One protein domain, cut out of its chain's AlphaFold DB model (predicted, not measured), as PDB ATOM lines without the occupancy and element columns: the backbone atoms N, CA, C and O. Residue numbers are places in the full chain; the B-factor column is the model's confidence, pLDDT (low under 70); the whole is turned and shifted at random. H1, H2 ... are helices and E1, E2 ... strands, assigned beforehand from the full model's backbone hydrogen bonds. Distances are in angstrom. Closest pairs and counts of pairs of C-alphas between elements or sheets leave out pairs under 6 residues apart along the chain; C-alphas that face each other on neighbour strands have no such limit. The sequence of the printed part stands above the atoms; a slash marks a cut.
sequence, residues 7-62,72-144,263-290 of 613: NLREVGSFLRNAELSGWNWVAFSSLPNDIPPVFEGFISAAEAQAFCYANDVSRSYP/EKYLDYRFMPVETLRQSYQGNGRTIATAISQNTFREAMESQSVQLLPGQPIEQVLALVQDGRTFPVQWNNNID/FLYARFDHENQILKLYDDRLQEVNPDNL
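AT A GLANCE: This is residues 7 to 62, 72 to 144 and 263 to 290 of the 613 residues of an uncharacterized protein of Mucilaginibacter paludis DSM 18603 (UniProt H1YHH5). Two lobes sit side by side, each a small antiparallel sheet of three strands with helices on it, joined by a long unnamed link, residues 90 to 101. The first lobe is the sheet E2 E1 E3 between helices on both faces, H1 and H3 on one and H2 on the other; the second is the strongly twisted sheet E4 E5 E6 with H4 and H5 over one face. The printed part has 157 residues, with five named helices and six named strands in the order H1 E1 E2 H2 E3 H3 H4 H5 E4 E5 E6, and its class is mixed, helices and strands. The whole is compact, with a radius of gyration of the C-alphas of 17.0 A and spans of 46 by 39 by 30 A.

HOW THE PARTS SIT: In one sheet, E5, residues 263 to 269, is the inner strand between the edge strands E4, residues 135 to 143, and E6, residues 274 to 278. E4 and E5 are antiparallel at 112 degrees, with N 137 and O 264 2.8 A apart, within hydrogen-bond range. E5 and E6 form a hairpin, antiparallel at 138 degrees, with N 278 and O 265 2.7 A apart, within hydrogen-bond range. Residues 114 to 115 also pair antiparallel with residues 138 to 139 of E4. This sheet has two layers, that is, helices on one face: H4, residues 102 to 111, and H5, residues 122 to 130. H4 lies over E6 at a height over the sheet of 8.1 A and stands up from it; its closest C-alpha pair with E6 is Ala 108 and Ile 274, 5.2 A. H5, at a height of 8.8 A, lies over E4, only just over it alone, since 2 of its C-alphas fall on E5; on the local plane it runs slantwise to E4 at 57 degrees. H4 and H5 are close but not clearly touching, about perpendicular at 89 degrees, their closest C-alphas being those of Gln 102 and Leu 126, 7.4 A. In the other sheet, E1, residues 25 to 30, is the inner strand between E2, residues 39 to 42, and E3, residues 76 to 81. E1 and E2 form a hairpin, with N 27 and O 40 2.9 A apart; E1 and E3 are antiparallel, with N 28 and O 78 2.8 A apart, both within hydrogen-bond range. It has three layers, helices on both faces. H2, residues 45 to 55, lies over E1 on one face, along it at 24 degrees on the local plane. On the opposite face, H1, residues 7 to 21, lies over E2, along it at 14 degrees, on a local plane only just fitted, to 6 C-alphas. H3, residues 82 to 89, stands up from that face and touches H1, with a shallow tilt of 31 degrees, opposite ways; their closest C-alphas are those of Leu 15 and Arg 86, 6.9 A. Each named element of this group is apart from each of the other. Every O i to N i+4 pair is within hydrogen-bond range in H2, H3 and H4; H1 has 10 of 11 and H5 4 of 5.

IN THESE COORDINATES: H1 begins with C-alpha 7 at (30.276, -3.264, 8.071) and measures 20.2 A from first to last C-alpha. H2 measures 15.1 A, H4 14.4 A, H5 12.0 A and H3 10.3 A. E4, the longest strand, measures 25.7 A and begins with C-alpha 135 at (32.428, -21.272, 24.574). E5 measures 19.2 A, E3 17.3 A, E1 15.7 A, E6 13.0 A and E2 10.1 A; E6 ends with C-alpha 278 at (39.390, -27.661, 22.067).

THE WHOLE: The two C-alphas farthest apart are those of Asp 34 and Asp 144, 53.7 A. Residues 63 to 71 are not printed, with 11.4 A between C-alphas 62 and 72, and neither are residues 145 to 262, with 20.3 A between C-alphas 144 and 263. Of the links printed whole, the one from H3 to H4 is long. The mean pLDDT of the printed part is 83.2; it is under 70 in residues 7 to 9, 30 to 37, 56 to 62, 72 to 75 and 90 to 99.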
ATOM      1  N   ASN A   7      29.298  -2.270   7.666       61.25
ATOM      2  CA  ASN A   7      30.276  -3.264   8.071       61.25
ATOM      3  C   ASN A   7      29.929  -4.661   7.511       61.25
ATOM      4  O   ASN A   7      30.728  -5.586   7.602       61.25
ATOM      5  N   LEU A   8      28.762  -4.851   6.872       64.88
ATOM      6  CA  LEU A   8      28.361  -6.137   6.270       64.88
ATOM      7  C   LEU A   8      29.275  -6.571   5.115       64.88
ATOM      8  O   LEU A   8      29.550  -7.760   4.938       64.88
ATOM      9  N   ARG A   9      29.754  -5.611   4.314       68.94
ATOM     10  CA  ARG A   9      30.743  -5.882   3.259       68.94
ATOM     11  C   ARG A   9      32.104  -6.227   3.865       68.94
ATOM     12  O   ARG A   9      32.794  -7.081   3.315       68.94
ATOM     13  N   GLU A  10      32.457  -5.584   4.972       75.31
ATOM     14  CA  GLU A  10      33.714  -5.781   5.695       75.31
ATOM     15  C   GLU A  10      33.737  -7.161   6.356       75.31
ATOM     16  O   GLU A  10      34.629  -7.938   6.037       75.31
ATOM     17  N   VAL A  11      32.696  -7.547   7.108       80.62
ATOM     18  CA  VAL A  11      32.505  -8.916   7.633       80.62
ATOM     19  C   VAL A  11      32.561  -9.948   6.506       80.62
ATOM     20  O   VAL A  11      33.314 -10.914   6.585       80.62
ATOM     21  N   GLY A  12      31.820  -9.738   5.413       81.81
ATOM     22  CA  GLY A  12      31.837 -10.659   4.275       81.81
ATOM     23  C   GLY A  12      33.201 -10.760   3.578       81.81
ATOM     24  O   GLY A  12      33.507 -11.792   2.984       81.81
ATOM     25  N   SER A  13      34.027  -9.710   3.627       83.06
ATOM     26  CA  SER A  13      35.396  -9.730   3.100       83.06
ATOM     27  C   SER A  13      36.376 -10.374   4.071       83.06
ATOM     28  O   SER A  13      37.182 -11.200   3.652       83.06
ATOM     29  N   PHE A  14      36.255 -10.061   5.358       90.44
ATOM     30  CA  PHE A  14      37.003 -10.683   6.436       90.44
ATOM     31  C   PHE A  14      36.795 -12.200   6.442       90.44
ATOM     32  O   PHE A  14      37.771 -12.936   6.430       90.44
ATOM     33  N   LEU A  15      35.551 -12.687   6.354       89.44
ATOM     34  CA  LEU A  15      35.249 -14.125   6.357       89.44
ATOM     35  C   LEU A  15      35.886 -14.884   5.178       89.44
ATOM     36  O   LEU A  15      36.288 -16.031   5.357       89.44
ATOM     37  N   ARG A  16      36.018 -14.253   3.999       86.62
ATOM     38  CA  ARG A  16      36.764 -14.827   2.859       86.62
ATOM     39  C   ARG A  16      38.272 -14.827   3.106       86.62
ATOM     40  O   ARG A  16      38.938 -15.808   2.800       86.62
ATOM     41  N   ASN A  17      38.807 -13.744   3.667       89.88
ATOM     42  CA  ASN A  17      40.226 -13.659   4.008       89.88
ATOM     43  C   ASN A  17      40.593 -14.670   5.109       89.88
ATOM     44  O   ASN A  17      41.627 -15.313   5.012       89.88
ATOM     45  N   ALA A  18      39.721 -14.874   6.099       93.25
ATOM     46  CA  ALA A  18      39.898 -15.851   7.169       93.25
ATOM     47  C   ALA A  18      39.990 -17.289   6.641       93.25
ATOM     48  O   ALA A  18      40.840 -18.049   7.092       93.25
ATOM     49  N   GLU A  19      39.168 -17.646   5.650       88.69
ATOM     50  CA  GLU A  19      39.237 -18.947   4.975       88.69
ATOM     51  C   GLU A  19      40.554 -19.134   4.200       88.69
ATOM     52  O   GLU A  19      41.173 -20.189   4.290       88.69
ATOM     53  N   LEU A  20      41.027 -18.096   3.498       90.69
ATOM     54  CA  LEU A  20      42.300 -18.127   2.761       90.69
ATOM     55  C   LEU A  20      43.538 -18.144   3.676       90.69
ATOM     56  O   LEU A  20      44.544 -18.758   3.326       90.69
ATOM     57  N   SER A  21      43.469 -17.472   4.826       93.81
ATOM     58  CA  SER A  21      44.572 -17.338   5.789       93.81
ATOM     59  C   SER A  21      44.587 -18.416   6.879       93.81
ATOM     60  O   SER A  21      45.533 -18.468   7.663       93.81
ATOM     61  N   GLY A  22      43.550 -19.258   6.971       94.12
ATOM     62  CA  GLY A  22      43.408 -20.247   8.046       94.12
ATOM     63  C   GLY A  22      43.135 -19.633   9.426       94.12
ATOM     64  O   GLY A  22      43.559 -20.188  10.438       94.12
ATOM     65  N   TRP A  23      42.466 -18.475   9.481       97.12
ATOM     66  CA  TRP A  23      42.127 -17.813  10.742       97.12
ATOM     67  C   TRP A  23      40.935 -18.497  11.420       97.12
ATOM     68  O   TRP A  23      39.841 -18.585  10.857       97.12
ATOM     69  N   ASN A  24      41.149 -18.940  12.657       96.25
ATOM     70  CA  ASN A  24      40.133 -19.564  13.505       96.25
ATOM     71  C   ASN A  24      39.425 -18.540  14.399       96.25
ATOM     72  O   ASN A  24      38.291 -18.766  14.827       96.25
ATOM     73  N   TRP A  25      40.075 -17.399  14.644       96.31
ATOM     74  CA  TRP A  25      39.648 -16.368  15.585       96.31
ATOM     75  C   TRP A  25      39.582 -14.994  14.933       96.31
ATOM     76  O   TRP A  25      40.312 -14.696  13.987       96.31
ATOM     77  N   VAL A  26      38.689 -14.161  15.456       94.12
ATOM     78  CA  VAL A  26      38.517 -12.770  15.045       94.12
ATOM     79  C   VAL A  26      38.438 -11.876  16.273       94.12
ATOM     80  O   VAL A  26      37.592 -12.109  17.137       94.12
ATOM     81  N   ALA A  27      39.296 -10.859  16.336       92.12
ATOM     82  CA  ALA A  27      39.189  -9.758  17.288       92.12
ATOM     83  C   ALA A  27      38.536  -8.544  16.616       92.12
ATOM     84  O   ALA A  27      38.710  -8.317  15.416       92.12
ATOM     85  N   PHE A  28      37.758  -7.784  17.379       87.44
ATOM     86  CA  PHE A  28      37.027  -6.616  16.901       87.44
ATOM     87  C   PHE A  28      36.688  -5.658  18.046       87.44
ATOM     88  O   PHE A  28      36.566  -6.064  19.202       87.44
ATOM     89  N   SER A  29      36.510  -4.377  17.731       82.19
ATOM     90  CA  SER A  29      36.145  -3.355  18.716       82.19
ATOM     91  C   SER A  29      34.631  -3.299  18.965       82.19
ATOM     92  O   SER A  29      33.828  -3.153  18.041       82.19
ATOM     93  N   SER A  30      34.219  -3.379  20.230       67.50
ATOM     94  CA  SER A  30      32.835  -3.210  20.667       67.50
ATOM     95  C   SER A  30      32.548  -1.755  21.028       67.50
ATOM     96  O   SER A  30      32.799  -1.298  22.141       67.50
ATOM     97  N   LEU A  31      32.024  -1.009  20.056       64.12
ATOM     98  CA  LEU A  31      31.822   0.439  20.137       64.12
ATOM     99  C   LEU A  31      30.361   0.849  20.393       64.12
ATOM    100  O   LEU A  31      29.441   0.217  19.866       64.12
ATOM    101  N   PRO A  32      30.113   1.987  21.076       50.84
ATOM    102  CA  PRO A  32      28.805   2.632  21.093       50.84
ATOM    103  C   PRO A  32      28.494   3.244  19.716       50.84
ATOM    104  O   PRO A  32      28.826   4.395  19.438       50.84
ATOM    105  N   ASN A  33      27.842   2.450  18.865       52.66
ATOM    106  CA  ASN A  33      27.173   2.776  17.597       52.66
ATOM    107  C   ASN A  33      27.966   3.482  16.470       52.66
ATOM    108  O   ASN A  33      27.739   3.146  15.313       52.66
ATOM    109  N   ASP A  34      28.829   4.471  16.702       52.66
ATOM    110  CA  ASP A  34      29.213   5.455  15.667       52.66
ATOM    111  C   ASP A  34      30.543   5.230  14.934       52.66
ATOM    112  O   ASP A  34      30.934   6.070  14.126       52.66
ATOM    113  N   ILE A  35      31.218   4.103  15.159       59.06
ATOM    114  CA  ILE A  35      32.438   3.716  14.434       59.06
ATOM    115  C   ILE A  35      32.303   2.236  14.007       59.06
ATOM    116  O   ILE A  35      31.845   1.429  14.822       59.06
ATOM    117  N   PRO A  36      32.645   1.860  12.756       62.84
ATOM    118  CA  PRO A  36      32.746   0.463  12.327       62.84
ATOM    119  C   PRO A  36      33.714  -0.364  13.193       62.84
ATOM    120  O   PRO A  36      34.805   0.121  13.494       62.84
ATOM    121  N   PRO A  37      33.373  -1.613  13.564       69.75
ATOM    122  CA  PRO A  37      34.329  -2.535  14.150       69.75
ATOM    123  C   PRO A  37      35.350  -2.940  13.083       69.75
ATOM    124  O   PRO A  37      34.984  -3.430  12.013       69.75
ATOM    125  N   VAL A  38      36.633  -2.753  13.383       79.50
ATOM    126  CA  VAL A  38      37.729  -3.307  12.577       79.50
ATOM    127  C   VAL A  38      37.886  -4.775  12.962       79.50
ATOM    128  O   VAL A  38      37.913  -5.080  14.151       79.50
ATOM    129  N   PHE A  39      37.953  -5.675  11.979       87.62
ATOM    130  CA  PHE A  39      38.091  -7.116  12.204       87.62
ATOM    131  C   PHE A  39      39.514  -7.571  11.890       87.62
ATOM    132  O   PHE A  39      39.920  -7.541  10.729       87.62
ATOM    133  N   GLU A  40      40.227  -8.046  12.908       93.38
ATOM    134  CA  GLU A  40      41.561  -8.636  12.779       93.38
ATOM    135  C   GLU A  40      41.506 -10.143  13.030       93.38
ATOM    136  O   GLU A  40      40.742 -10.620  13.872       93.38
ATOM    137  N   GLY A  41      42.267 -10.910  12.249       95.62
ATOM    138  CA  GLY A  41      42.147 -12.366  12.175       95.62
ATOM    139  C   GLY A  41      43.382 -13.099  12.678       95.62
ATOM    140  O   GLY A  41      44.507 -12.732  12.348       95.62
ATOM    141  N   PHE A  42      43.156 -14.160  13.449       97.19
ATOM    142  CA  PHE A  42      44.203 -14.876  14.177       97.19
ATOM    143  C   PHE A  42      44.066 -16.390  14.022       97.19
ATOM    144  O   PHE A  42      42.966 -16.929  13.844       97.19
ATOM    145  N   ILE A  43      45.195 -17.094  14.089       96.00
ATOM    146  CA  ILE A  43      45.224 -18.560  14.023       96.00
ATOM    147  C   ILE A  43      44.864 -19.135  15.396       96.00
ATOM    148  O   ILE A  43      44.223 -20.191  15.458       96.00
ATOM    149  N   SER A  44      45.207 -18.424  16.477       95.19
ATOM    150  CA  SER A  44      44.919 -18.832  17.852       95.19
ATOM    151  C   SER A  44      44.268 -17.746  18.724       95.19
ATOM    152  O   SER A  44      44.359 -16.549  18.448       95.19
ATOM    153  N   ALA A  45      43.588 -18.167  19.794       95.12
ATOM    154  CA  ALA A  45      42.960 -17.267  20.755       95.12
ATOM    155  C   ALA A  45      43.987 -16.501  21.593       95.12
ATOM    156  O   ALA A  45      43.718 -15.362  21.955       95.12
ATOM    157  N   ALA A  46      45.161 -17.082  21.869       92.38
ATOM    158  CA  ALA A  46      46.235 -16.382  22.569       92.38
ATOM    159  C   ALA A  46      46.763 -15.193  21.742       92.38
ATOM    160  O   ALA A  46      47.008 -14.119  22.288       92.38
ATOM    161  N   GLU A  47      46.864 -15.342  20.414       94.19
ATOM    162  CA  GLU A  47      47.201 -14.238  19.502       94.19
ATOM    163  C   GLU A  47      46.107 -13.153  19.504       94.19
ATOM    164  O   GLU A  47      46.410 -11.967  19.636       94.19
ATOM    165  N   ALA A  48      44.831 -13.555  19.421       93.50
ATOM    166  CA  ALA A  48      43.692 -12.633  19.456       93.50
ATOM    167  C   ALA A  48      43.580 -11.882  20.798       93.50
ATOM    168  O   ALA A  48      43.292 -10.689  20.819       93.50
ATOM    169  N   GLN A  49      43.853 -12.559  21.914       91.00
ATOM    170  CA  GLN A  49      43.902 -11.976  23.252       91.00
ATOM    171  C   GLN A  49      45.072 -10.998  23.404       91.00
ATOM    172  O   GLN A  49      44.882  -9.909  23.936       91.00
ATOM    173  N   ALA A  50      46.269 -11.352  22.924       90.38
ATOM    174  CA  ALA A  50      47.419 -10.450  22.942       90.38
ATOM    175  C   ALA A  50      47.148  -9.183  22.115       90.38
ATOM    176  O   ALA A  50      47.500  -8.081  22.539       90.38
ATOM    177  N   PHE A  51      46.459  -9.318  20.976       91.06
ATOM    178  CA  PHE A  51      45.957  -8.175  20.217       91.06
ATOM    179  C   PHE A  51      44.930  -7.359  21.013       91.06
ATOM    180  O   PHE A  51      45.043  -6.134  21.039       91.06
ATOM    181  N   CYS A  52      43.969  -8.004  21.688       88.31
ATOM    182  CA  CYS A  52      43.026  -7.319  22.571       88.31
ATOM    183  C   CYS A  52      43.757  -6.510  23.650       88.31
ATOM    184  O   CYS A  52      43.581  -5.303  23.661       88.31
ATOM    185  N   TYR A  53      44.643  -7.092  24.470       86.06
ATOM    186  CA  TYR A  53      45.381  -6.327  25.492       86.06
ATOM    187  C   TYR A  53      46.236  -5.189  24.906       86.06
ATOM    188  O   TYR A  53      46.355  -4.131  25.516       86.06
ATOM    189  N   ALA A  54      46.830  -5.378  23.723       85.88
ATOM    190  CA  ALA A  54      47.637  -4.343  23.075       85.88
ATOM    191  C   ALA A  54      46.810  -3.154  22.541       85.88
ATOM    192  O   ALA A  54      47.374  -2.087  22.297       85.88
ATOM    193  N   ASN A  55      45.498  -3.334  22.340       79.00
ATOM    194  CA  ASN A  55      44.595  -2.330  21.769       79.00
ATOM    195  C   ASN A  55      43.445  -1.919  22.706       79.00
ATOM    196  O   ASN A  55      42.759  -0.937  22.421       79.00
ATOM    197  N   ASP A  56      43.237  -2.629  23.814       68.19
ATOM    198  CA  ASP A  56      42.329  -2.265  24.893       68.19
ATOM    199  C   ASP A  56      42.947  -1.095  25.657       68.19
ATOM    200  O   ASP A  56      43.812  -1.252  26.521       68.19
ATOM    201  N   VAL A  57      42.549   0.122  25.278       54.88
ATOM    202  CA  VAL A  57      43.104   1.362  25.836       54.88
ATOM    203  C   VAL A  57      42.512   1.632  27.223       54.88
ATOM    204  O   VAL A  57      41.946   2.691  27.485       54.88
ATOM    205  N   SER A  58      42.706   0.702  28.159       49.06
ATOM    206  CA  SER A  58      42.540   0.917  29.598       49.06
ATOM    207  C   SER A  58      43.696   1.767  30.151       49.06
ATOM    208  O   SER A  58      44.378   1.428  31.122       49.06
ATOM    209  N   ARG A  59      43.951   2.923  29.523       41.06
ATOM    210  CA  ARG A  59      44.833   3.943  30.092       41.06
ATOM    211  C   ARG A  59      44.083   4.722  31.153       41.06
ATOM    212  O   ARG A  59      43.618   5.824  30.894       41.06
ATOM    213  N   SER A  60      44.088   4.129  32.347       39.88
ATOM    214  CA  SER A  60      43.906   4.748  33.664       39.88
ATOM    215  C   SER A  60      42.615   5.537  33.901       39.88
ATOM    216  O   SER A  60      42.211   6.379  33.110       39.88
ATOM    217  N   TYR A  61      42.032   5.317  35.082       40.59
ATOM    218  CA  TYR A  61      41.040   6.187  35.717       40.59
ATOM    219  C   TYR A  61      41.128   7.653  35.253       40.59
ATOM    220  O   TYR A  61      42.178   8.270  35.458       40.59
ATOM    221  N   PRO A  62      40.044   8.253  34.721       42.66
ATOM    222  CA  PRO A  62      39.981   9.698  34.671       42.66
ATOM    223  C   PRO A  62      40.016  10.190  36.121       42.66
ATOM    224  O   PRO A  62      39.069   9.977  36.877       42.66
ATOM    225  N   GLU A  72      39.134  10.291  24.336       49.34
ATOM    226  CA  GLU A  72      39.399   9.285  23.320       49.34
ATOM    227  C   GLU A  72      38.359   8.181  23.523       49.34
ATOM    228  O   GLU A  72      38.115   7.725  24.642       49.34
ATOM    229  N   LYS A  73      37.622   7.850  22.459       54.00
ATOM    230  CA  LYS A  73      36.542   6.868  22.548       54.00
ATOM    231  C   LYS A  73      37.180   5.506  22.801       54.00
ATOM    232  O   LYS A  73      37.650   4.891  21.850       54.00
ATOM    233  N   TYR A  74      37.186   5.080  24.063       59.44
ATOM    234  CA  TYR A  74      37.718   3.792  24.496       59.44
ATOM    235  C   TYR A  74      37.225   2.667  23.578       59.44
ATOM    236  O   TYR A  74      36.019   2.496  23.373       59.44
ATOM    237  N   LEU A  75      38.178   1.940  22.997       62.94
ATOM    238  CA  LEU A  75      37.933   0.777  22.158       62.94
ATOM    239  C   LEU A  75      38.074  -0.469  23.033       62.94
ATOM    240  O   LEU A  75      39.178  -0.965  23.215       62.94
ATOM    241  N   ASP A  76      36.956  -0.960  23.562       76.56
ATOM    242  CA  ASP A  76      36.883  -2.290  24.177       76.56
ATOM    243  C   ASP A  76      37.045  -3.326  23.054       76.56
ATOM    244  O   ASP A  76      36.168  -3.457  22.196       76.56
ATOM    245  N   TYR A  77      38.201  -3.988  22.986       85.62
ATOM    246  CA  TYR A  77      38.467  -5.029  21.993       85.62
ATOM    247  C   TYR A  77      38.124  -6.406  22.547       85.62
ATOM    248  O   TYR A  77      38.630  -6.831  23.588       85.62
ATOM    249  N   ARG A  78      37.319  -7.150  21.789       89.06
ATOM    250  CA  ARG A  78      36.855  -8.496  22.135       89.06
ATOM    251  C   ARG A  78      37.101  -9.463  20.991       89.06
ATOM    252  O   ARG A  78      37.179  -9.047  19.839       89.06
ATOM    253  N   PHE A  79      37.174 -10.757  21.287       92.31
ATOM    254  CA  PHE A  79      37.384 -11.788  20.271       92.31
ATOM    255  C   PHE A  79      36.359 -12.924  20.330       92.31
ATOM    256  O   PHE A  79      35.711 -13.161  21.347       92.31
ATOM    257  N   MET A  80      36.188 -13.632  19.213       92.75
ATOM    258  CA  MET A  80      35.342 -14.827  19.112       92.75
ATOM    259  C   MET A  80      35.844 -15.783  18.018       92.75
ATOM    260  O   MET A  80      36.663 -15.380  17.187       92.75
ATOM    261  N   PRO A  81      35.338 -17.029  17.950       94.38
ATOM    262  CA  PRO A  81      35.580 -17.905  16.809       94.38
ATOM    263  C   PRO A  81      35.053 -17.302  15.498       94.38
ATOM    264  O   PRO A  81      33.940 -16.774  15.447       94.38
ATOM    265  N   VAL A  82      35.798 -17.464  14.403       93.38
ATOM    266  CA  VAL A  82      35.372 -17.051  13.049       93.38
ATOM    267  C   VAL A  82      34.075 -17.748  12.632       93.38
ATOM    268  O   VAL A  82      33.232 -17.142  11.973       93.38
ATOM    269  N   GLU A  83      33.869 -18.995  13.061       88.62
ATOM    270  CA  GLU A  83      32.617 -19.724  12.835       88.62
ATOM    271  C   GLU A  83      31.419 -19.059  13.541       88.62
ATOM    272  O   GLU A  83      30.353 -18.921  12.945       88.62
ATOM    273  N   THR A  84      31.602 -18.539  14.759       86.50
ATOM    274  CA  THR A  84      30.564 -17.783  15.482       86.50
ATOM    275  C   THR A  84      30.170 -16.515  14.715       86.50
ATOM    276  O   THR A  84      28.977 -16.230  14.573       86.50
ATOM    277  N   LEU A  85      31.148 -15.791  14.149       86.75
ATOM    278  CA  LEU A  85      30.898 -14.635  13.279       86.75
ATOM    279  C   LEU A  85      30.204 -15.047  11.966       86.75
ATOM    280  O   LEU A  85      29.270 -14.374  11.529       86.75
ATOM    281  N   ARG A  86      30.615 -16.166  11.353       85.31
ATOM    282  CA  ARG A  86      30.030 -16.717  10.116       85.31
ATOM    283  C   ARG A  86      28.551 -17.074  10.292       85.31
ATOM    284  O   ARG A  86      27.735 -16.688   9.457       85.31
ATOM    285  N   GLN A  87      28.197 -17.743  11.389       78.81
ATOM    286  CA  GLN A  87      26.812 -18.099  11.723       78.81
ATOM    287  C   GLN A  87      25.937 -16.856  11.930       78.81
ATOM    288  O   GLN A  87      24.841 -16.769  11.372       78.81
ATOM    289  N   SER A  88      26.451 -15.856  12.657       75.69
ATOM    290  CA  SER A  88      25.794 -14.551  12.804       75.69
ATOM    291  C   SER A  88      25.628 -13.817  11.465       75.69
ATOM    292  O   SER A  88      24.585 -13.212  11.228       75.69
ATOM    293  N   TYR A  89      26.616 -13.889  10.566       75.06
ATOM    294  CA  TYR A  89      26.585 -13.224   9.256       75.06
ATOM    295  C   TYR A  89      25.567 -13.834   8.286       75.06
ATOM    296  O   TYR A  89      24.906 -13.111   7.545       75.06
ATOM    297  N   GLN A  90      25.401 -15.159   8.303       67.50
ATOM    298  CA  GLN A  90      24.463 -15.862   7.422       67.50
ATOM    299  C   GLN A  90      22.983 -15.672   7.809       67.50
ATOM    300  O   GLN A  90      22.104 -16.194   7.129       67.50
ATOM    301  N   GLY A  91      22.683 -14.952   8.897       56.91
ATOM    302  CA  GLY A  91      21.317 -14.784   9.405       56.91
ATOM    303  C   GLY A  91      20.736 -16.046  10.056       56.91
ATOM    304  O   GLY A  91      19.577 -16.042  10.472       56.91
ATOM    305  N   ASN A  92      21.543 -17.101  10.206       50.94
ATOM    306  CA  ASN A  92      21.177 -18.375  10.821       50.94
ATOM    307  C   ASN A  92      21.157 -18.285  12.360       50.94
ATOM    308  O   ASN A  92      21.639 -19.172  13.053       50.94
ATOM    309  N   GLY A  93      20.503 -17.259  12.918       48.81
ATOM    310  CA  GLY A  93      20.157 -17.163  14.350       48.81
ATOM    311  C   GLY A  93      19.084 -18.170  14.800       48.81
ATOM    312  O   GLY A  93      18.340 -17.907  15.741       48.81
ATOM    313  N   ARG A  94      18.954 -19.271  14.054       48.09
ATOM    314  CA  ARG A  94      18.164 -20.477  14.303       48.09
ATOM    315  C   ARG A  94      18.851 -21.660  13.612       48.09
ATOM    316  O   ARG A  94      18.273 -22.301  12.733       48.09
ATOM    317  N   THR A  95      20.063 -21.990  14.059       46.22
ATOM    318  CA  THR A  95      20.419 -23.413  14.174       46.22
ATOM    319  C   THR A  95      19.276 -24.105  14.929       46.22
ATOM    320  O   THR A  95      18.611 -23.469  15.752       46.22
ATOM    321  N   ILE A  96      18.973 -25.369  14.623       48.84
ATOM    322  CA  ILE A  96      17.916 -26.095  15.342       48.84
ATOM    323  C   ILE A  96      18.297 -26.086  16.823       48.84
ATOM    324  O   ILE A  96      19.264 -26.737  17.199       48.84
ATOM    325  N   ALA A  97      17.560 -25.324  17.636       52.84
ATOM    326  CA  ALA A  97      17.807 -25.224  19.065       52.84
ATOM    327  C   ALA A  97      17.418 -26.557  19.706       52.84
ATOM    328  O   ALA A  97      16.267 -26.767  20.103       52.84
ATOM    329  N   THR A  98      18.366 -27.491  19.739       59.97
ATOM    330  CA  THR A  98      18.199 -28.774  20.407       59.97
ATOM    331  C   THR A  98      17.995 -28.470  21.883       59.97
ATOM    332  O   THR A  98      18.873 -27.907  22.542       59.97
ATOM    333  N   ALA A  99      16.799 -28.765  22.390       67.44
ATOM    334  CA  ALA A  99      16.393 -28.397  23.739       67.44
ATOM    335  C   ALA A  99      17.144 -29.241  24.783       67.44
ATOM    336  O   ALA A  99      16.648 -30.261  25.257       67.44
ATOM    337  N   ILE A 100      18.354 -28.807  25.128       81.44
ATOM    338  CA  ILE A 100      19.166 -29.355  26.211       81.44
ATOM    339  C   ILE A 100      18.656 -28.844  27.567       81.44
ATOM    340  O   ILE A 100      18.316 -27.666  27.718       81.44
ATOM    341  N   SER A 101      18.616 -29.724  28.569       85.44
ATOM    342  CA  SER A 101      18.304 -29.329  29.943       85.44
ATOM    343  C   SER A 101      19.545 -28.783  30.662       85.44
ATOM    344  O   SER A 101      20.665 -29.252  30.450       85.44
ATOM    345  N   GLN A 102      19.343 -27.829  31.574       89.31
ATOM    346  CA  GLN A 102      20.417 -27.297  32.419       89.31
ATOM    347  C   GLN A 102      21.086 -28.396  33.268       89.31
ATOM    348  O   GLN A 102      22.279 -28.305  33.542       89.31
ATOM    349  N   ASN A 103      20.343 -29.439  33.654       91.50
ATOM    350  CA  ASN A 103      20.873 -30.567  34.423       91.50
ATOM    351  C   ASN A 103      21.818 -31.419  33.574       91.50
ATOM    352  O   ASN A 103      22.941 -31.662  33.989       91.50
ATOM    353  N   THR A 104      21.417 -31.778  32.353       91.25
ATOM    354  CA  THR A 104      22.249 -32.575  31.435       91.25
ATOM    355  C   THR A 104      23.555 -31.855  31.087       91.25
ATOM    356  O   THR A 104      24.614 -32.471  31.017       91.25
ATOM    357  N   PHE A 105      23.511 -30.525  30.949       93.69
ATOM    358  CA  PHE A 105      24.719 -29.717  30.771       93.69
ATOM    359  C   PHE A 105      25.637 -29.729  32.011       93.69
ATOM    360  O   PHE A 105      26.856 -29.805  31.863       93.69
ATOM    361  N   ARG A 106      25.074 -29.698  33.231       94.50
ATOM    362  CA  ARG A 106      25.841 -29.848  34.484       94.50
ATOM    363  C   ARG A 106      26.450 -31.244  34.620       94.50
ATOM    364  O   ARG A 106      27.634 -31.337  34.908       94.50
ATOM    365  N   GLU A 107      25.689 -32.300  34.345       95.12
ATOM    366  CA  GLU A 107      26.153 -33.696  34.379       95.12
ATOM    367  C   GLU A 107      27.338 -33.925  33.418       95.12
ATOM    368  O   GLU A 107      28.342 -34.535  33.795       95.12
ATOM    369  N   ALA A 108      27.279 -33.368  32.202       95.50
ATOM    370  CA  ALA A 108      28.394 -33.400  31.252       95.50
ATOM    371  C   ALA A 108      29.639 -32.660  31.784       95.50
ATOM    372  O   ALA A 108      30.742 -33.200  31.741       95.50
ATOM    373  N   MET A 109      29.469 -31.456  32.341       96.00
ATOM    374  CA  MET A 109      30.564 -30.705  32.971       96.00
ATOM    375  C   MET A 109      31.204 -31.474  34.140       96.00
ATOM    376  O   MET A 109      32.420 -31.672  34.158       96.00
ATOM    377  N   GLU A 110      30.393 -31.959  35.080       95.44
ATOM    378  CA  GLU A 110      30.840 -32.679  36.278       95.44
ATOM    379  C   GLU A 110      31.560 -33.991  35.930       95.44
ATOM    380  O   GLU A 110      32.626 -34.267  36.479       95.44
ATOM    381  N   SER A 111      31.038 -34.767  34.973       95.12
ATOM    382  CA  SER A 111      31.641 -36.040  34.544       95.12
ATOM    383  C   SER A 111      32.988 -35.897  33.823       95.12
ATOM    384  O   SER A 111      33.743 -36.867  33.748       95.12
ATOM    385  N   GLN A 112      33.313 -34.702  33.321       95.56
ATOM    386  CA  GLN A 112      34.556 -34.404  32.600       95.56
ATOM    387  C   GLN A 112      35.504 -33.477  33.385       95.56
ATOM    388  O   GLN A 112      36.513 -33.031  32.838       95.56
ATOM    389  N   SER A 113      35.193 -33.179  34.654       95.75
ATOM    390  CA  SER A 113      35.916 -32.216  35.504       95.75
ATOM    391  C   SER A 113      36.021 -30.802  34.904       95.75
ATOM    392  O   SER A 113      36.998 -30.078  35.121       95.75
ATOM    393  N   VAL A 114      35.002 -30.401  34.142       96.19
ATOM    394  CA  VAL A 114      34.885 -29.090  33.495       96.19
ATOM    395  C   VAL A 114      33.991 -28.171  34.329       96.19
ATOM    396  O   VAL A 114      33.027 -28.605  34.953       96.19
ATOM    397  N   GLN A 115      34.306 -26.881  34.344       95.38
ATOM    398  CA  GLN A 115      33.551 -25.824  35.008       95.38
ATOM    399  C   GLN A 115      33.446 -24.600  34.089       95.38
ATOM    400  O   GLN A 115      34.304 -24.365  33.234       95.38
ATOM    401  N   LEU A 116      32.397 -23.799  34.273       93.56
ATOM    402  CA  LEU A 116      32.323 -22.461  33.681       93.56
ATOM    403  C   LEU A 116      33.351 -21.537  34.348       93.56
ATOM    404  O   LEU A 116      33.765 -21.785  35.484       93.56
ATOM    405  N   LEU A 117      33.759 -20.469  33.661       90.44
ATOM    406  CA  LEU A 117      34.714 -19.525  34.244       90.44
ATOM    407  C   LEU A 117      34.082 -18.742  35.407       90.44
ATOM    408  O   LEU A 117      32.863 -18.524  35.414       90.44
ATOM    409  N   PRO A 118      34.889 -18.263  36.374       84.31
ATOM    410  CA  PRO A 118      34.405 -17.406  37.449       84.31
ATOM    411  C   PRO A 118      33.570 -16.228  36.924       84.31
ATOM    412  O   PRO A 118      33.987 -15.501  36.029       84.31
ATOM    413  N   GLY A 119      32.375 -16.041  37.488       82.06
ATOM    414  CA  GLY A 119      31.469 -14.944  37.129       82.06
ATOM    415  C   GLY A 119      30.548 -15.186  35.924       82.06
ATOM    416  O   GLY A 119      29.677 -14.353  35.690       82.06
ATOM    417  N   GLN A 120      30.663 -16.304  35.196       81.88
ATOM    418  CA  GLN A 120      29.760 -16.619  34.078       81.88
ATOM    419  C   GLN A 120      28.393 -17.156  34.551       81.88
ATOM    420  O   GLN A 120      28.341 -18.197  35.215       81.88
ATOM    421  N   PRO A 121      27.261 -16.534  34.161       86.06
ATOM    422  CA  PRO A 121      25.939 -17.128  34.330       86.06
ATOM    423  C   PRO A 121      25.772 -18.339  33.406       86.06
ATOM    424  O   PRO A 121      25.991 -18.256  32.195       86.06
ATOM    425  N   ILE A 122      25.312 -19.462  33.956       86.44
ATOM    426  CA  ILE A 122      25.062 -20.683  33.177       86.44
ATOM    427  C   ILE A 122      23.998 -20.465  32.091       86.44
ATOM    428  O   ILE A 122      24.080 -21.076  31.035       86.44
ATOM    429  N   GLU A 123      23.054 -19.547  32.296       85.25
ATOM    430  CA  GLU A 123      22.027 -19.153  31.327       85.25
ATOM    431  C   GLU A 123      22.633 -18.504  30.070       85.25
ATOM    432  O   GLU A 123      22.154 -18.742  28.961       85.25
ATOM    433  N   GLN A 124      23.712 -17.725  30.226       82.81
ATOM    434  CA  GLN A 124      24.431 -17.094  29.115       82.81
ATOM    435  C   GLN A 124      25.148 -18.149  28.264       82.81
ATOM    436  O   GLN A 124      25.080 -18.116  27.036       82.81
ATOM    437  N   VAL A 125      25.792 -19.119  28.918       88.38
ATOM    438  CA  VAL A 125      26.495 -20.216  28.238       88.38
ATOM    439  C   VAL A 125      25.509 -21.207  27.609       88.38
ATOM    440  O   VAL A 125      25.743 -21.679  26.499       88.38
ATOM    441  N   LEU A 126      24.365 -21.469  28.249       87.31
ATOM    442  CA  LEU A 126      23.338 -22.383  27.739       87.31
ATOM    443  C   LEU A 126      22.778 -21.934  26.378       87.31
ATOM    444  O   LEU A 126      22.488 -22.781  25.536       87.31
ATOM    445  N   ALA A 127      22.691 -20.624  26.123       83.06
ATOM    446  CA  ALA A 127      22.322 -20.095  24.808       83.06
ATOM    447  C   ALA A 127      23.366 -20.441  23.724       83.06
ATOM    448  O   ALA A 127      23.006 -20.835  22.616       83.06
ATOM    449  N   LEU A 128      24.664 -20.365  24.051       85.69
ATOM    450  CA  LEU A 128      25.747 -20.769  23.144       85.69
ATOM    451  C   LEU A 128      25.710 -22.285  22.876       85.69
ATOM    452  O   LEU A 128      25.847 -22.711  21.731       85.69
ATOM    453  N   VAL A 129      25.452 -23.088  23.915       88.69
ATOM    454  CA  VAL A 129      25.285 -24.551  23.829       88.69
ATOM    455  C   VAL A 129      24.116 -24.942  22.911       88.69
ATOM    456  O   VAL A 129      24.267 -25.828  22.067       88.69
ATOM    457  N   GLN A 130      22.962 -24.282  23.056       84.44
ATOM    458  CA  GLN A 130      21.755 -24.534  22.256       84.44
ATOM    459  C   GLN A 130      21.951 -24.211  20.769       84.44
ATOM    460  O   GLN A 130      21.463 -24.953  19.920       84.44
ATOM    461  N   ASP A 131      22.716 -23.162  20.453       78.56
ATOM    462  CA  ASP A 131      23.088 -22.805  19.078       78.56
ATOM    463  C   ASP A 131      24.195 -23.705  18.482       78.56
ATOM    464  O   ASP A 131      24.496 -23.597  17.290       78.56
ATOM    465  N   GLY A 132      24.824 -24.574  19.286       85.31
ATOM    466  CA  GLY A 132      25.967 -25.401  18.877       85.31
ATOM    467  C   GLY A 132      27.293 -24.633  18.771       85.31
ATOM    468  O   GLY A 132      28.206 -25.072  18.065       85.31
ATOM    469  N   ARG A 133      27.407 -23.485  19.447       88.06
ATOM    470  CA  ARG A 133      28.591 -22.612  19.437       88.06
ATOM    471  C   ARG A 133      29.654 -23.092  20.424       88.06
ATOM    472  O   ARG A 133      29.368 -23.777  21.405       88.06
ATOM    473  N   THR A 134      30.888 -22.676  20.169       92.56
ATOM    474  CA  THR A 134      32.020 -22.864  21.081       92.56
ATOM    475  C   THR A 134      32.028 -21.779  22.163       92.56
ATOM    476  O   THR A 134      31.797 -20.608  21.861       92.56
ATOM    477  N   PHE A 135      32.331 -22.155  23.405       93.62
ATOM    478  CA  PHE A 135      32.428 -21.272  24.574       93.62
ATOM    479  C   PHE A 135      33.634 -21.666  25.446       93.62
ATOM    480  O   PHE A 135      34.041 -22.827  25.415       93.62
ATOM    481  N   PRO A 136      34.245 -20.743  26.205       95.31
ATOM    482  CA  PRO A 136      35.371 -21.076  27.065       95.31
ATOM    483  C   PRO A 136      34.940 -21.770  28.357       95.31
ATOM    484  O   PRO A 136      33.864 -21.503  28.896       95.31
ATOM    485  N   VAL A 137      35.823 -22.616  28.878       95.38
ATOM    486  CA  VAL A 137      35.658 -23.375  30.120       95.38
ATOM    487  C   VAL A 137      36.984 -23.495  30.874       95.38
ATOM    488  O   VAL A 137      38.065 -23.336  30.305       95.38
ATOM    489  N   GLN A 138      36.895 -23.820  32.162       95.19
ATOM    490  CA  GLN A 138      38.022 -24.220  32.996       95.19
ATOM    491  C   GLN A 138      37.936 -25.731  33.243       95.19
ATOM    492  O   GLN A 138      36.934 -26.221  33.758       95.19
ATOM    493  N   TRP A 139      38.978 -26.478  32.900       95.62
ATOM    494  CA  TRP A 139      39.132 -27.878  33.283       95.62
ATOM    495  C   TRP A 139      40.073 -27.990  34.479       95.62
ATOM    496  O   TRP A 139      41.129 -27.356  34.501       95.62
ATOM    497  N   ASN A 140      39.686 -28.806  35.459       93.94
ATOM    498  CA  ASN A 140      40.425 -29.003  36.701       93.94
ATOM    499  C   ASN A 140      40.806 -30.475  36.864       93.94
ATOM    500  O   ASN A 140      39.941 -31.344  36.788       93.94
ATOM    501  N   ASN A 141      42.066 -30.761  37.182       92.25
ATOM    502  CA  ASN A 141      42.497 -32.110  37.545       92.25
ATOM    503  C   ASN A 141      43.289 -32.089  38.853       92.25
ATOM    504  O   ASN A 141      44.288 -31.382  38.975       92.25
ATOM    505  N   ASN A 142      42.827 -32.855  39.841       92.19
ATOM    506  CA  ASN A 142      43.465 -32.934  41.149       92.19
ATOM    507  C   ASN A 142      44.597 -33.959  41.112       92.19
ATOM    508  O   ASN A 142      44.367 -35.154  40.934       92.19
ATOM    509  N   ILE A 143      45.813 -33.471  41.321       92.06
ATOM    510  CA  ILE A 143      47.054 -34.226  41.221       92.06
ATOM    511  C   ILE A 143      47.728 -34.410  42.579       92.06
ATOM    512  O   ILE A 143      47.537 -33.632  43.516       92.06
ATOM    513  N   ASP A 144      48.581 -35.427  42.645       94.69
ATOM    514  CA  ASP A 144      49.592 -35.607  43.682       94.69
ATOM    515  C   ASP A 144      50.919 -35.025  43.152       94.69
ATOM    516  O   ASP A 144      51.517 -35.626  42.251       94.69
ATOM    517  N   PHE A 263      42.543 -23.484  31.005       92.75
ATOM    518  CA  PHE A 263      41.550 -22.680  30.312       92.75
ATOM    519  C   PHE A 263      41.587 -23.039  28.832       92.75
ATOM    520  O   PHE A 263      42.647 -23.026  28.200       92.75
ATOM    521  N   LEU A 264      40.430 -23.439  28.321       94.25
ATOM    522  CA  LEU A 264      40.266 -24.053  27.010       94.25
ATOM    523  C   LEU A 264      38.835 -23.834  26.508       94.25
ATOM    524  O   LEU A 264      38.017 -23.209  27.184       94.25
ATOM    525  N   TYR A 265      38.519 -24.343  25.323       95.75
ATOM    526  CA  TYR A 265      37.223 -24.127  24.691       95.75
ATOM    527  C   TYR A 265      36.411 -25.416  24.611       95.75
ATOM    528  O   TYR A 265      36.957 -26.494  24.409       95.75
ATOM    529  N   ALA A 266      35.093 -25.324  24.755       95.94
ATOM    530  CA  ALA A 266      34.185 -26.457  24.680       95.94
ATOM    531  C   ALA A 266      33.066 -26.214  23.666       95.94
ATOM    532  O   ALA A 266      32.621 -25.085  23.453       95.94
ATOM    533  N   ARG A 267      32.575 -27.301  23.068       94.94
ATOM    534  CA  ARG A 267      31.313 -27.344  22.324       94.94
ATOM    535  C   ARG A 267      30.562 -28.608  22.719       94.94
ATOM    536  O   ARG A 267      31.155 -29.680  22.815       94.94
ATOM    537  N   PHE A 268      29.261 -28.478  22.949       93.94
ATOM    538  CA  PHE A 268      28.427 -29.601  23.359       93.94
ATOM    539  C   PHE A 268      28.104 -30.521  22.176       93.94
ATOM    540  O   PHE A 268      27.666 -30.066  21.118       93.94
ATOM    541  N   ASP A 269      28.317 -31.818  22.367       91.94
ATOM    542  CA  ASP A 269      27.897 -32.874  21.459       91.94
ATOM    543  C   ASP A 269      26.480 -33.321  21.843       91.94
ATOM    544  O   ASP A 269      26.271 -34.022  22.832       91.94
ATOM    545  N   HIS A 270      25.493 -32.895  21.051       86.38
ATOM    546  CA  HIS A 270      24.078 -33.202  21.283       86.38
ATOM    547  C   HIS A 270      23.707 -34.673  21.037       86.38
ATOM    548  O   HIS A 270      22.661 -35.110  21.511       86.38
ATOM    549  N   GLU A 271      24.528 -35.452  20.330       87.62
ATOM    550  CA  GLU A 271      24.273 -36.883  20.110       87.62
ATOM    551  C   GLU A 271      24.759 -37.706  21.307       87.62
ATOM    552  O   GLU A 271      24.055 -38.594  21.786       87.62
ATOM    553  N   ASN A 272      25.945 -37.372  21.819       90.62
ATOM    554  CA  ASN A 272      26.631 -38.120  22.874       90.62
ATOM    555  C   ASN A 272      26.428 -37.532  24.284       90.62
ATOM    556  O   ASN A 272      26.788 -38.179  25.263       90.62
ATOM    557  N   GLN A 273      25.841 -36.333  24.395       91.38
ATOM    558  CA  GLN A 273      25.603 -35.589  25.643       91.38
ATOM    559  C   GLN A 273      26.886 -35.308  26.454       91.38
ATOM    560  O   GLN A 273      26.886 -35.336  27.682       91.38
ATOM    561  N   ILE A 274      27.984 -35.015  25.749       93.94
ATOM    562  CA  ILE A 274      29.309 -34.705  26.312       93.94
ATOM    563  C   ILE A 274      29.853 -33.385  25.756       93.94
ATOM    564  O   ILE A 274      29.390 -32.869  24.739       93.94
ATOM    565  N   LEU A 275      30.889 -32.851  26.391       96.25
ATOM    566  CA  LEU A 275      31.679 -31.730  25.895       96.25
ATOM    567  C   LEU A 275      32.853 -32.235  25.059       96.25
ATOM    568  O   LEU A 275      33.712 -32.965  25.556       96.25
ATOM    569  N   LYS A 276      32.932 -31.784  23.804       96.75
ATOM    570  CA  LYS A 276      34.175 -31.825  23.029       96.75
ATOM    571  C   LYS A 276      35.021 -30.628  23.426       96.75
ATOM    572  O   LYS A 276      34.505 -29.511  23.493       96.75
ATOM    573  N   LEU A 277      36.289 -30.885  23.724       96.44
ATOM    574  CA  LEU A 277      37.233 -29.917  24.275       96.44
ATOM    575  C   LEU A 277      38.269 -29.544  23.213       96.44
ATOM    576  O   LEU A 277      38.732 -30.404  22.469       96.44
ATOM    577  N   TYR A 278      38.607 -28.262  23.138       96.19
ATOM    578  CA  TYR A 278      39.390 -27.661  22.067       96.19
ATOM    579  C   TYR A 278      40.477 -26.741  22.626       96.19
ATOM    580  O   TYR A 278      40.259 -26.037  23.615       96.19
ATOM    581  N   ASP A 279      41.637 -26.736  21.971       94.44
ATOM    582  CA  ASP A 279      42.742 -25.832  22.281       94.44
ATOM    583  C   ASP A 279      42.497 -24.398  21.775       94.44
ATOM    584  O   ASP A 279      41.447 -24.061  21.214       94.44
ATOM    585  N   ASP A 280      43.494 -23.535  21.959       94.06
ATOM    586  CA  ASP A 280      43.449 -22.148  21.507       94.06
ATOM    587  C   ASP A 280      43.429 -21.999  19.977       94.06
ATOM    588  O   ASP A 280      43.163 -20.908  19.491       94.06
ATOM    589  N   ARG A 281      43.630 -23.065  19.197       94.62
ATOM    590  CA  ARG A 281      43.516 -23.102  17.727       94.62
ATOM    591  C   ARG A 281      42.230 -23.784  17.254       94.62
ATOM    592  O   ARG A 281      42.078 -24.018  16.057       94.62
ATOM    593  N   LEU A 282      41.305 -24.081  18.170       94.81
ATOM    594  CA  LEU A 282      40.077 -24.843  17.923       94.81
ATOM    595  C   LEU A 282      40.322 -26.268  17.388       94.81
ATOM    596  O   LEU A 282      39.467 -26.836  16.707       94.81
ATOM    597  N   GLN A 283      41.465 -26.873  17.723       94.25
ATOM    598  CA  GLN A 283      41.739 -28.291  17.484       94.25
ATOM    599  C   GLN A 283      41.243 -29.112  18.677       94.25
ATOM    600  O   GLN A 283      41.418 -28.708  19.822       94.25
ATOM    601  N   GLU A 284      40.586 -30.247  18.423       95.25
ATOM    602  CA  GLU A 284      40.039 -31.096  19.490       95.25
ATOM    603  C   GLU A 284      41.176 -31.775  20.276       95.25
ATOM    604  O   GLU A 284      42.081 -32.366  19.683       95.25
ATOM    605  N   VAL A 285      41.144 -31.684  21.610       94.06
ATOM    606  CA  VAL A 285      42.234 -32.113  22.501       94.06
ATOM    607  C   VAL A 285      41.735 -32.871  23.728       94.06
ATOM    608  O   VAL A 285      40.666 -32.598  24.270       94.06
ATOM    609  N   ASN A 286      42.574 -33.781  24.231       92.31
ATOM    610  CA  ASN A 286      42.470 -34.251  25.611       92.31
ATOM    611  C   ASN A 286      43.229 -33.258  26.528       92.31
ATOM    612  O   ASN A 286      44.431 -33.064  26.308       92.31
ATOM    613  N   PRO A 287      42.582 -32.656  27.548       89.94
ATOM    614  CA  PRO A 287      43.203 -31.677  28.444       89.94
ATOM    615  C   PRO A 287      44.365 -32.224  29.295       89.94
ATOM    616  O   PRO A 287      45.246 -31.447  29.669       89.94
ATOM    617  N   ASP A 288      44.455 -33.537  29.541       86.56
ATOM    618  CA  ASP A 288      45.622 -34.138  30.208       86.56
ATOM    619  C   ASP A 288      46.915 -33.871  29.415       86.56
ATOM    620  O   ASP A 288      47.951 -33.524  29.992       86.56
ATOM    621  N   ASN A 289      46.818 -33.945  28.081       85.00
ATOM    622  CA  ASN A 289      47.912 -33.741  27.127       85.00
ATOM    623  C   ASN A 289      48.119 -32.266  26.733       85.00
ATOM    624  O   ASN A 289      49.048 -31.959  25.978       85.00
ATOM    625  N   LEU A 290      47.251 -31.355  27.185       85.94
ATOM    626  CA  LEU A 290      47.312 -29.946  26.810       85.94
ATOM    627  C   LEU A 290      48.535 -29.284  27.463       85.94
ATOM    628  O   LEU A 290      48.708 -29.307  28.682       85.94
TER     629      LEU A 290